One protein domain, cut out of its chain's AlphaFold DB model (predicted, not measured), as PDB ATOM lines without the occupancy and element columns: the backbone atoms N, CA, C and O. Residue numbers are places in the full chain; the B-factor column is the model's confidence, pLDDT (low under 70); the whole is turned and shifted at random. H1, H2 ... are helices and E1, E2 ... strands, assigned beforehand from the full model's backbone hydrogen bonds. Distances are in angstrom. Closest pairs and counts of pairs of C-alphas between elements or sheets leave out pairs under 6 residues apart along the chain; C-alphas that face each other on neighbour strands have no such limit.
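Overview. This is residues 174 to 234 of the 393 residues of the protein "FAD dependent oxidoreductase" of Teladorsagia circumcincta (UniProt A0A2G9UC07). A small twisted sheet of four short strands makes one end of a rod, and the single helix H1 makes the other end; the stretch 209 to 221 loops out between them, and H1 runs back toward the sheet. The printed part has 61 residues, with E1, E2, E3, E4 and H1 in that order along it. The sheet runs E1, E4, E3, E2, all antiparallel. The class is mixed, helices and strands, with 29 of the 61 residues in named elements. The whole is loose, with a radius of gyration of the C-alphas of 15.2 A and spans of 47 by 22 by 14 A.

Along the chain. Find C-alpha 174 at (22.878, 41.872, -47.715), where E1, residues 174 to 176, begins. E2 is residues 188 to 190. E3, residues 195 to 200, measures 16.3 A, and E4, residues 203 to 208, 17.0 A. H1, residues 222 to 232, runs 16.0 A to C-alpha 232 at (36.030, 44.568, -34.983).

Arrangement. Look first at E1 and E4, antiparallel at 143 degrees, with N 174 and O 206 2.8 A apart. E3 and E4 form a hairpin at 159 degrees; N 198 and O 205 are 2.8 A apart. E2 and E3 form a hairpin at 167 degrees; N 190 and O 195 are 2.8 A apart. E2, E3 and E4 are a meander, each strand the antiparallel neighbour of the one before; with E1 beside E4 the four make a Greek key. H1 is not on the sheet and is apart from E1, E2 and E3; 6 of its 7 O i to N i+4 pairs are within hydrogen-bond range.

Size, cuts and confidence. The C-alphas of Ser 180 and Phe 222 are farthest apart, 47.6 A. The printed part has no cut. The links E1 to E2 and E4 to H1 are long. Residues 218 to 223 stand free, and residues 218 to 222 have pLDDT under 70.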
ATOM      1  N   ALA A 174      23.959  42.581 -47.062       93.50
ATOM      2  CA  ALA A 174      22.878  41.872 -47.715       93.50
ATOM      3  C   ALA A 174      21.724  42.824 -48.016       93.50
ATOM      4  O   ALA A 174      21.631  43.942 -47.500       93.50
ATOM      5  N   THR A 175      20.835  42.368 -48.894       94.19
ATOM      6  CA  THR A 175      19.621  43.101 -49.246       94.19
ATOM      7  C   THR A 175      18.397  42.328 -48.795       94.19
ATOM      8  O   THR A 175      18.271  41.148 -49.113       94.19
ATOM      9  N   LEU A 176      17.474  43.007 -48.125       92.62
ATOM     10  CA  LEU A 176      16.157  42.480 -47.786       92.62
ATOM     11  C   LEU A 176      15.108  43.109 -48.706       92.62
ATOM     12  O   LEU A 176      14.993  44.333 -48.773       92.62
ATOM     13  N   THR A 177      14.331  42.281 -49.400       92.75
ATOM     14  CA  THR A 177      13.182  42.725 -50.203       92.75
ATOM     15  C   THR A 177      11.893  42.373 -49.461       92.75
ATOM     16  O   THR A 177      11.513  41.202 -49.451       92.75
ATOM     17  N   PRO A 178      11.246  43.342 -48.792       86.69
ATOM     18  CA  PRO A 178       9.977  43.107 -48.113       86.69
ATOM     19  C   PRO A 178       8.842  42.847 -49.115       86.69
ATOM     20  O   PRO A 178       8.894  43.275 -50.266       86.69
ATOM     21  N   THR A 179       7.789  42.160 -48.668       89.69
ATOM     22  CA  THR A 179       6.584  41.873 -49.474       89.69
ATOM     23  C   THR A 179       5.716  43.107 -49.730       89.69
ATOM     24  O   THR A 179       4.880  43.100 -50.628       89.69
ATOM     25  N   SER A 180       5.903  44.165 -48.943       87.44
ATOM     26  CA  SER A 180       5.272  45.476 -49.096       87.44
ATOM     27  C   SER A 180       6.340  46.564 -49.123       87.44
ATOM     28  O   SER A 180       7.441  46.355 -48.619       87.44
ATOM     29  N   ALA A 181       6.011  47.743 -49.656       86.25
ATOM     30  CA  ALA A 181       6.953  48.858 -49.699       86.25
ATOM     31  C   ALA A 181       7.530  49.153 -48.295       86.25
ATOM     32  O   ALA A 181       6.756  49.275 -47.339       86.25
ATOM     33  N   PRO A 182       8.865  49.260 -48.149       87.81
ATOM     34  CA  PRO A 182       9.478  49.543 -46.863       87.81
ATOM     35  C   PRO A 182       9.055  50.934 -46.374       87.81
ATOM     36  O   PRO A 182       8.997  51.869 -47.185       87.81
ATOM     37  N   PRO A 183       8.786  51.100 -45.066       88.69
ATOM     38  CA  PRO A 183       8.476  52.407 -44.510       88.69
ATOM     39  C   PRO A 183       9.648  53.369 -44.724       88.69
ATOM     40  O   PRO A 183      10.810  52.968 -44.857       88.69
ATOM     41  N   ASN A 184       9.339  54.663 -44.754       87.56
ATOM     42  CA  ASN A 184      10.388  55.664 -44.737       87.56
ATOM     43  C   ASN A 184      11.082  55.636 -43.370       87.56
ATOM     44  O   ASN A 184      10.415  55.665 -42.344       87.56
ATOM     45  N   THR A 185      12.408  55.553 -43.373       90.81
ATOM     46  CA  THR A 185      13.230  55.520 -42.163       90.81
ATOM     47  C   THR A 185      14.594  56.124 -42.492       90.81
ATOM     48  O   THR A 185      15.085  55.912 -43.612       90.81
ATOM     49  N   PRO A 186      15.228  56.857 -41.561       92.25
ATOM     50  CA  PRO A 186      16.638  57.202 -41.689       92.25
ATOM     51  C   PRO A 186      17.503  55.933 -41.727       92.25
ATOM     52  O   PRO A 186      17.029  54.823 -41.456       92.25
ATOM     53  N   ALA A 187      18.782  56.096 -42.071       93.31
ATOM     54  CA  ALA A 187      19.756  55.046 -41.812       93.31
ATOM     55  C   ALA A 187      19.837  54.810 -40.297       93.31
ATOM     56  O   ALA A 187      19.863  55.759 -39.515       93.31
ATOM     57  N   VAL A 188      19.844  53.545 -39.899       93.62
ATOM     58  CA  VAL A 188      19.906  53.112 -38.505       93.62
ATOM     59  C   VAL A 188      21.238  52.417 -38.298       93.62
ATOM     60  O   VAL A 188      21.616  51.555 -39.091       93.62
ATOM     61  N   ILE A 189      21.934  52.789 -37.229       93.06
ATOM     62  CA  ILE A 189      23.128  52.104 -36.746       93.06
ATOM     63  C   ILE A 189      22.813  51.627 -35.332       93.06
ATOM     64  O   ILE A 189      22.528  52.435 -34.452       93.06
ATOM     65  N   ASP A 190      22.844  50.316 -35.138       91.50
ATOM     66  CA  ASP A 190      22.817  49.675 -33.831       91.50
ATOM     67  C   ASP A 190      24.263  49.376 -33.428       91.50
ATOM     68  O   ASP A 190      24.901  48.453 -33.944       91.50
ATOM     69  N   HIS A 191      24.794  50.209 -32.535       87.50
ATOM     70  CA  HIS A 191      26.167  50.093 -32.061       87.50
ATOM     71  C   HIS A 191      26.403  48.820 -31.243       87.50
ATOM     72  O   HIS A 191      27.457  48.202 -31.399       87.50
ATOM     73  N   ASP A 192      25.427  48.409 -30.431       85.69
ATOM     74  CA  ASP A 192      25.556  47.270 -29.519       85.69
ATOM     75  C   ASP A 192      25.605  45.957 -30.305       85.69
ATOM     76  O   ASP A 192      26.423  45.079 -30.022       85.69
ATOM     77  N   SER A 193      24.786  45.853 -31.354       86.00
ATOM     78  CA  SER A 193      24.794  44.708 -32.273       86.00
ATOM     79  C   SER A 193      25.808  44.849 -33.411       86.00
ATOM     80  O   SER A 193      25.906  43.957 -34.255       86.00
ATOM     81  N   THR A 194      26.557  45.956 -33.478       88.38
ATOM     82  CA  THR A 194      27.495  46.295 -34.567       88.38
ATOM     83  C   THR A 194      26.870  46.239 -35.969       88.38
ATOM     84  O   THR A 194      27.508  45.833 -36.943       88.38
ATOM     85  N   PHE A 195      25.609  46.647 -36.080       90.94
ATOM     86  CA  PHE A 195      24.754  46.442 -37.245       90.94
ATOM     87  C   PHE A 195      24.284  47.772 -37.832       90.94
ATOM     88  O   PHE A 195      24.047  48.738 -37.112       90.94
ATOM     89  N   TYR A 196      24.087  47.824 -39.146       93.56
ATOM     90  CA  TYR A 196      23.467  48.968 -39.801       93.56
ATOM     91  C   TYR A 196      22.383  48.539 -40.786       93.56
ATOM     92  O   TYR A 196      22.453  47.485 -41.417       93.56
ATOM     93  N   LEU A 197      21.400  49.414 -40.963       93.12
ATOM     94  CA  LEU A 197      20.268  49.246 -41.861       93.12
ATOM     95  C   LEU A 197      19.990  50.563 -42.569       93.12
ATOM     96  O   LEU A 197      19.951  51.625 -41.954       93.12
ATOM     97  N   ARG A 198      19.715  50.509 -43.867       92.75
ATOM     98  CA  ARG A 198      19.218  51.672 -44.599       92.75
ATOM     99  C   ARG A 198      18.260  51.273 -45.702       92.75
ATOM    100  O   ARG A 198      18.385  50.205 -46.303       92.75
ATOM    101  N   ARG A 199      17.332  52.166 -46.024       90.44
ATOM    102  CA  ARG A 199      16.446  51.991 -47.174       90.44
ATOM    103  C   ARG A 199      17.222  52.156 -48.486       90.44
ATOM    104  O   ARG A 199      18.093  53.014 -48.618       90.44
ATOM    105  N   TYR A 200      16.888  51.349 -49.485       89.50
ATOM    106  CA  TYR A 200      17.390  51.462 -50.850       89.50
ATOM    107  C   TYR A 200      16.260  51.149 -51.832       89.50
ATOM    108  O   TYR A 200      15.992  49.992 -52.144       89.50
ATOM    109  N   GLY A 201      15.560  52.196 -52.277       86.88
ATOM    110  CA  GLY A 201      14.361  52.054 -53.102       86.88
ATOM    111  C   GLY A 201      13.238  51.327 -52.357       86.88
ATOM    112  O   GLY A 201      12.756  51.797 -51.321       86.88
ATOM    113  N   ASP A 202      12.837  50.183 -52.899       89.69
ATOM    114  CA  ASP A 202      11.844  49.243 -52.371       89.69
ATOM    115  C   ASP A 202      12.456  48.147 -51.478       89.69
ATOM    116  O   ASP A 202      11.761  47.226 -51.057       89.69
ATOM    117  N   LYS A 203      13.749  48.247 -51.154       92.25
ATOM    118  CA  LYS A 203      14.494  47.272 -50.349       92.25
ATOM    119  C   LYS A 203      15.126  47.920 -49.126       92.25
ATOM    120  O   LYS A 203      15.228  49.144 -49.020       92.25
ATOM    121  N   PHE A 204      15.638  47.077 -48.243       92.88
ATOM    122  CA  PHE A 204      16.646  47.457 -47.266       92.88
ATOM    123  C   PHE A 204      18.009  46.891 -47.651       92.88
ATOM    124  O   PHE A 204      18.107  45.788 -48.184       92.88
ATOM    125  N   ILE A 205      19.057  47.649 -47.352       93.56
ATOM    126  CA  ILE A 205      20.436  47.171 -47.320       93.56
ATOM    127  C   ILE A 205      20.858  47.163 -45.864       93.56
ATOM    128  O   ILE A 205      20.657  48.156 -45.163       93.56
ATOM    129  N   PHE A 206      21.451  46.062 -45.430       93.75
ATOM    130  CA  PHE A 206      21.974  45.931 -44.085       93.75
ATOM    131  C   PHE A 206      23.314  45.215 -44.088       93.75
ATOM    132  O   PHE A 206      23.629  44.472 -45.014       93.75
ATOM    133  N   GLY A 207      24.094  45.444 -43.047       92.56
ATOM    134  CA  GLY A 207      25.379  44.800 -42.835       92.56
ATOM    135  C   GLY A 207      25.789  44.944 -41.382       92.56
ATOM    136  O   GLY A 207      25.090  45.568 -40.583       92.56
ATOM    137  N   GLY A 208      26.918  44.351 -41.038       88.94
ATOM    138  CA  GLY A 208      27.473  44.458 -39.700       88.94
ATOM    139  C   GLY A 208      28.969  44.219 -39.706       88.94
ATOM    140  O   GLY A 208      29.536  43.838 -40.730       88.94
ATOM    141  N   PHE A 209      29.594  44.478 -38.566       86.69
ATOM    142  CA  PHE A 209      31.020  44.250 -38.362       86.69
ATOM    143  C   PHE A 209      31.198  43.038 -37.463       86.69
ATOM    144  O   PHE A 209      30.767  43.031 -36.315       86.69
ATOM    145  N   GLU A 210      31.802  41.982 -37.993       83.88
ATOM    146  CA  GLU A 210      31.986  40.750 -37.248       83.88
ATOM    147  C   GLU A 210      33.038  40.869 -36.120       83.88
ATOM    148  O   GLU A 210      33.961  41.691 -36.198       83.88
ATOM    149  N   PRO A 211      32.932  40.034 -35.064       82.50
ATOM    150  CA  PRO A 211      33.949  39.940 -34.021       82.50
ATOM    151  C   PRO A 211      35.337  39.621 -34.580       82.50
ATOM    152  O   PRO A 211      35.468  39.004 -35.639       82.50
ATOM    153  N   MET A 212      36.376  39.981 -33.821       80.75
ATOM    154  CA  MET A 212      37.778  39.903 -34.249       80.75
ATOM    155  C   MET A 212      38.175  38.534 -34.830       80.75
ATOM    156  O   MET A 212      38.920  38.499 -35.807       80.75
ATOM    157  N   GLU A 213      37.671  37.420 -34.281       82.50
ATOM    158  CA  GLU A 213      38.045  36.070 -34.741       82.50
ATOM    159  C   GLU A 213      37.497  35.718 -36.131       82.50
ATOM    160  O   GLU A 213      37.969  34.772 -36.759       82.50
ATOM    161  N   LYS A 214      36.489  36.453 -36.605       81.56
ATOM    162  CA  LYS A 214      35.811  36.201 -37.881       81.56
ATOM    163  C   LYS A 214      36.257  37.144 -38.998       81.56
ATOM    164  O   LYS A 214      35.856  36.928 -40.137       81.56
ATOM    165  N   VAL A 215      37.088  38.147 -38.695       78.25
ATOM    166  CA  VAL A 215      37.528  39.133 -39.691       78.25
ATOM    167  C   VAL A 215      38.555  38.517 -40.638       78.25
ATOM    168  O   VAL A 215      39.665  38.139 -40.237       78.25
ATOM    169  N   VAL A 216      38.202  38.465 -41.920       79.12
ATOM    170  CA  VAL A 216      39.045  37.898 -42.976       79.12
ATOM    171  C   VAL A 216      39.835  39.007 -43.672       79.12
ATOM    172  O   VAL A 216      39.272  39.963 -44.209       79.12
ATOM    173  N   PHE A 217      41.158  38.849 -43.687       78.38
ATOM    174  CA  PHE A 217      42.088  39.690 -44.439       78.38
ATOM    175  C   PHE A 217      42.796  38.855 -45.501       78.38
ATOM    176  O   PHE A 217      43.011  37.660 -45.311       78.38
ATOM    177  N   ARG A 218      43.161  39.494 -46.615       68.94
ATOM    178  CA  ARG A 218      43.822  38.825 -47.749       68.94
ATOM    179  C   ARG A 218      45.353  38.791 -47.677       68.94
ATOM    180  O   ARG A 218      45.964  38.113 -48.494       68.94
ATOM    181  N   GLU A 219      45.963  39.521 -46.747       67.88
ATOM    182  CA  GLU A 219      47.419  39.678 -46.626       67.88
ATOM    183  C   GLU A 219      47.887  39.334 -45.202       67.88
ATOM    184  O   GLU A 219      47.095  39.458 -44.269       67.88
ATOM    185  N   ASP A 220      49.166  38.962 -45.041       57.59
ATOM    186  CA  ASP A 220      49.807  38.617 -43.760       57.59
ATOM    187  C   ASP A 220      50.911  39.642 -43.401       57.59
ATOM    188  O   ASP A 220      52.041  39.573 -43.881       57.59
ATOM    189  N   TRP A 221      50.584  40.618 -42.549       67.38
ATOM    190  CA  TRP A 221      51.483  41.665 -42.017       67.38
ATOM    191  C   TRP A 221      51.076  41.972 -40.568       67.38
ATOM    192  O   TRP A 221      49.900  41.902 -40.243       67.38
ATOM    193  N   PHE A 222      51.977  42.446 -39.702       68.94
ATOM    194  CA  PHE A 222      51.636  43.123 -38.423       68.94
ATOM    195  C   PHE A 222      50.429  44.112 -38.475       68.94
ATOM    196  O   PHE A 222      49.705  44.270 -37.493       68.94
ATOM    197  N   ILE A 223      50.164  44.778 -39.609       79.06
ATOM    198  CA  ILE A 223      49.045  45.711 -39.784       79.06
ATOM    199  C   ILE A 223      47.725  44.954 -39.749       79.06
ATOM    200  O   ILE A 223      46.720  45.536 -39.356       79.06
ATOM    201  N   VAL A 224      47.722  43.669 -40.096       82.44
ATOM    202  CA  VAL A 224      46.547  42.805 -40.049       82.44
ATOM    203  C   VAL A 224      46.001  42.736 -38.638       82.44
ATOM    204  O   VAL A 224      44.825  43.008 -38.464       82.44
ATOM    205  N   ASP A 225      46.815  42.478 -37.614       84.31
ATOM    206  CA  ASP A 225      46.298  42.372 -36.242       84.31
ATOM    207  C   ASP A 225      45.733  43.703 -35.743       84.31
ATOM    208  O   ASP A 225      44.679  43.745 -35.105       84.31
ATOM    209  N   LYS A 226      46.386  44.816 -36.101       85.44
ATOM    210  CA  LYS A 226      45.876  46.156 -35.785       85.44
ATOM    211  C   LYS A 226      44.611  46.503 -36.562       85.44
ATOM    212  O   LYS A 226      43.735  47.193 -36.036       85.44
ATOM    213  N   SER A 227      44.505  46.030 -37.796       87.31
ATOM    214  CA  SER A 227      43.355  46.261 -38.668       87.31
ATOM    215  C   SER A 227      42.183  45.361 -38.300       87.31
ATOM    216  O   SER A 227      41.066  45.854 -38.293       87.31
ATOM    217  N   ARG A 228      42.419  44.107 -37.890       86.81
ATOM    218  CA  ARG A 228      41.437  43.188 -37.284       86.81
ATOM    219  C   ARG A 228      40.825  43.803 -36.042       86.81
ATOM    220  O   ARG A 228      39.611  43.955 -35.966       86.81
ATOM    221  N   GLU A 229      41.671  44.236 -35.109       86.69
ATOM    222  CA  GLU A 229      41.223  44.930 -33.902       86.69
ATOM    223  C   GLU A 229      40.424  46.191 -34.267       86.69
ATOM    224  O   GLU A 229      39.339  46.412 -33.743       86.69
ATOM    225  N   THR A 230      40.903  46.997 -35.219       86.88
ATOM    226  CA  THR A 230      40.209  48.227 -35.633       86.88
ATOM    227  C   THR A 230      38.868  47.959 -36.311       86.88
ATOM    228  O   THR A 230      37.904  48.652 -36.000       86.88
ATOM    229  N   TYR A 231      38.791  46.968 -37.197       86.94
ATOM    230  CA  TYR A 231      37.566  46.580 -37.890       86.94
ATOM    231  C   TYR A 231      36.531  46.027 -36.904       86.94
ATOM    232  O   TYR A 231      35.394  46.484 -36.893       86.94
ATOM    233  N   SER A 232      36.935  45.126 -36.004       84.12
ATOM    234  CA  SER A 232      36.030  44.568 -34.983       84.12
ATOM    235  C   SER A 232      35.492  45.623 -34.007       84.12
ATOM    236  O   SER A 232      34.429  45.462 -33.418       84.12
ATOM    237  N   MET A 233      36.215  46.736 -33.850       83.06
ATOM    238  CA  MET A 233      35.850  47.844 -32.971       83.06
ATOM    239  C   MET A 233      35.167  48.994 -33.721       83.06
ATOM    240  O   MET A 233      35.034  50.073 -33.145       83.06
ATOM    241  N   PHE A 234      34.748  48.808 -34.981       83.56
ATOM    242  CA  PHE A 234      34.225  49.896 -35.819       83.56
ATOM    243  C   PHE A 234      33.038  50.628 -35.175       83.56
ATOM    244  O   PHE A 234      32.957  51.852 -35.252       83.56
TER     245      PHE A 234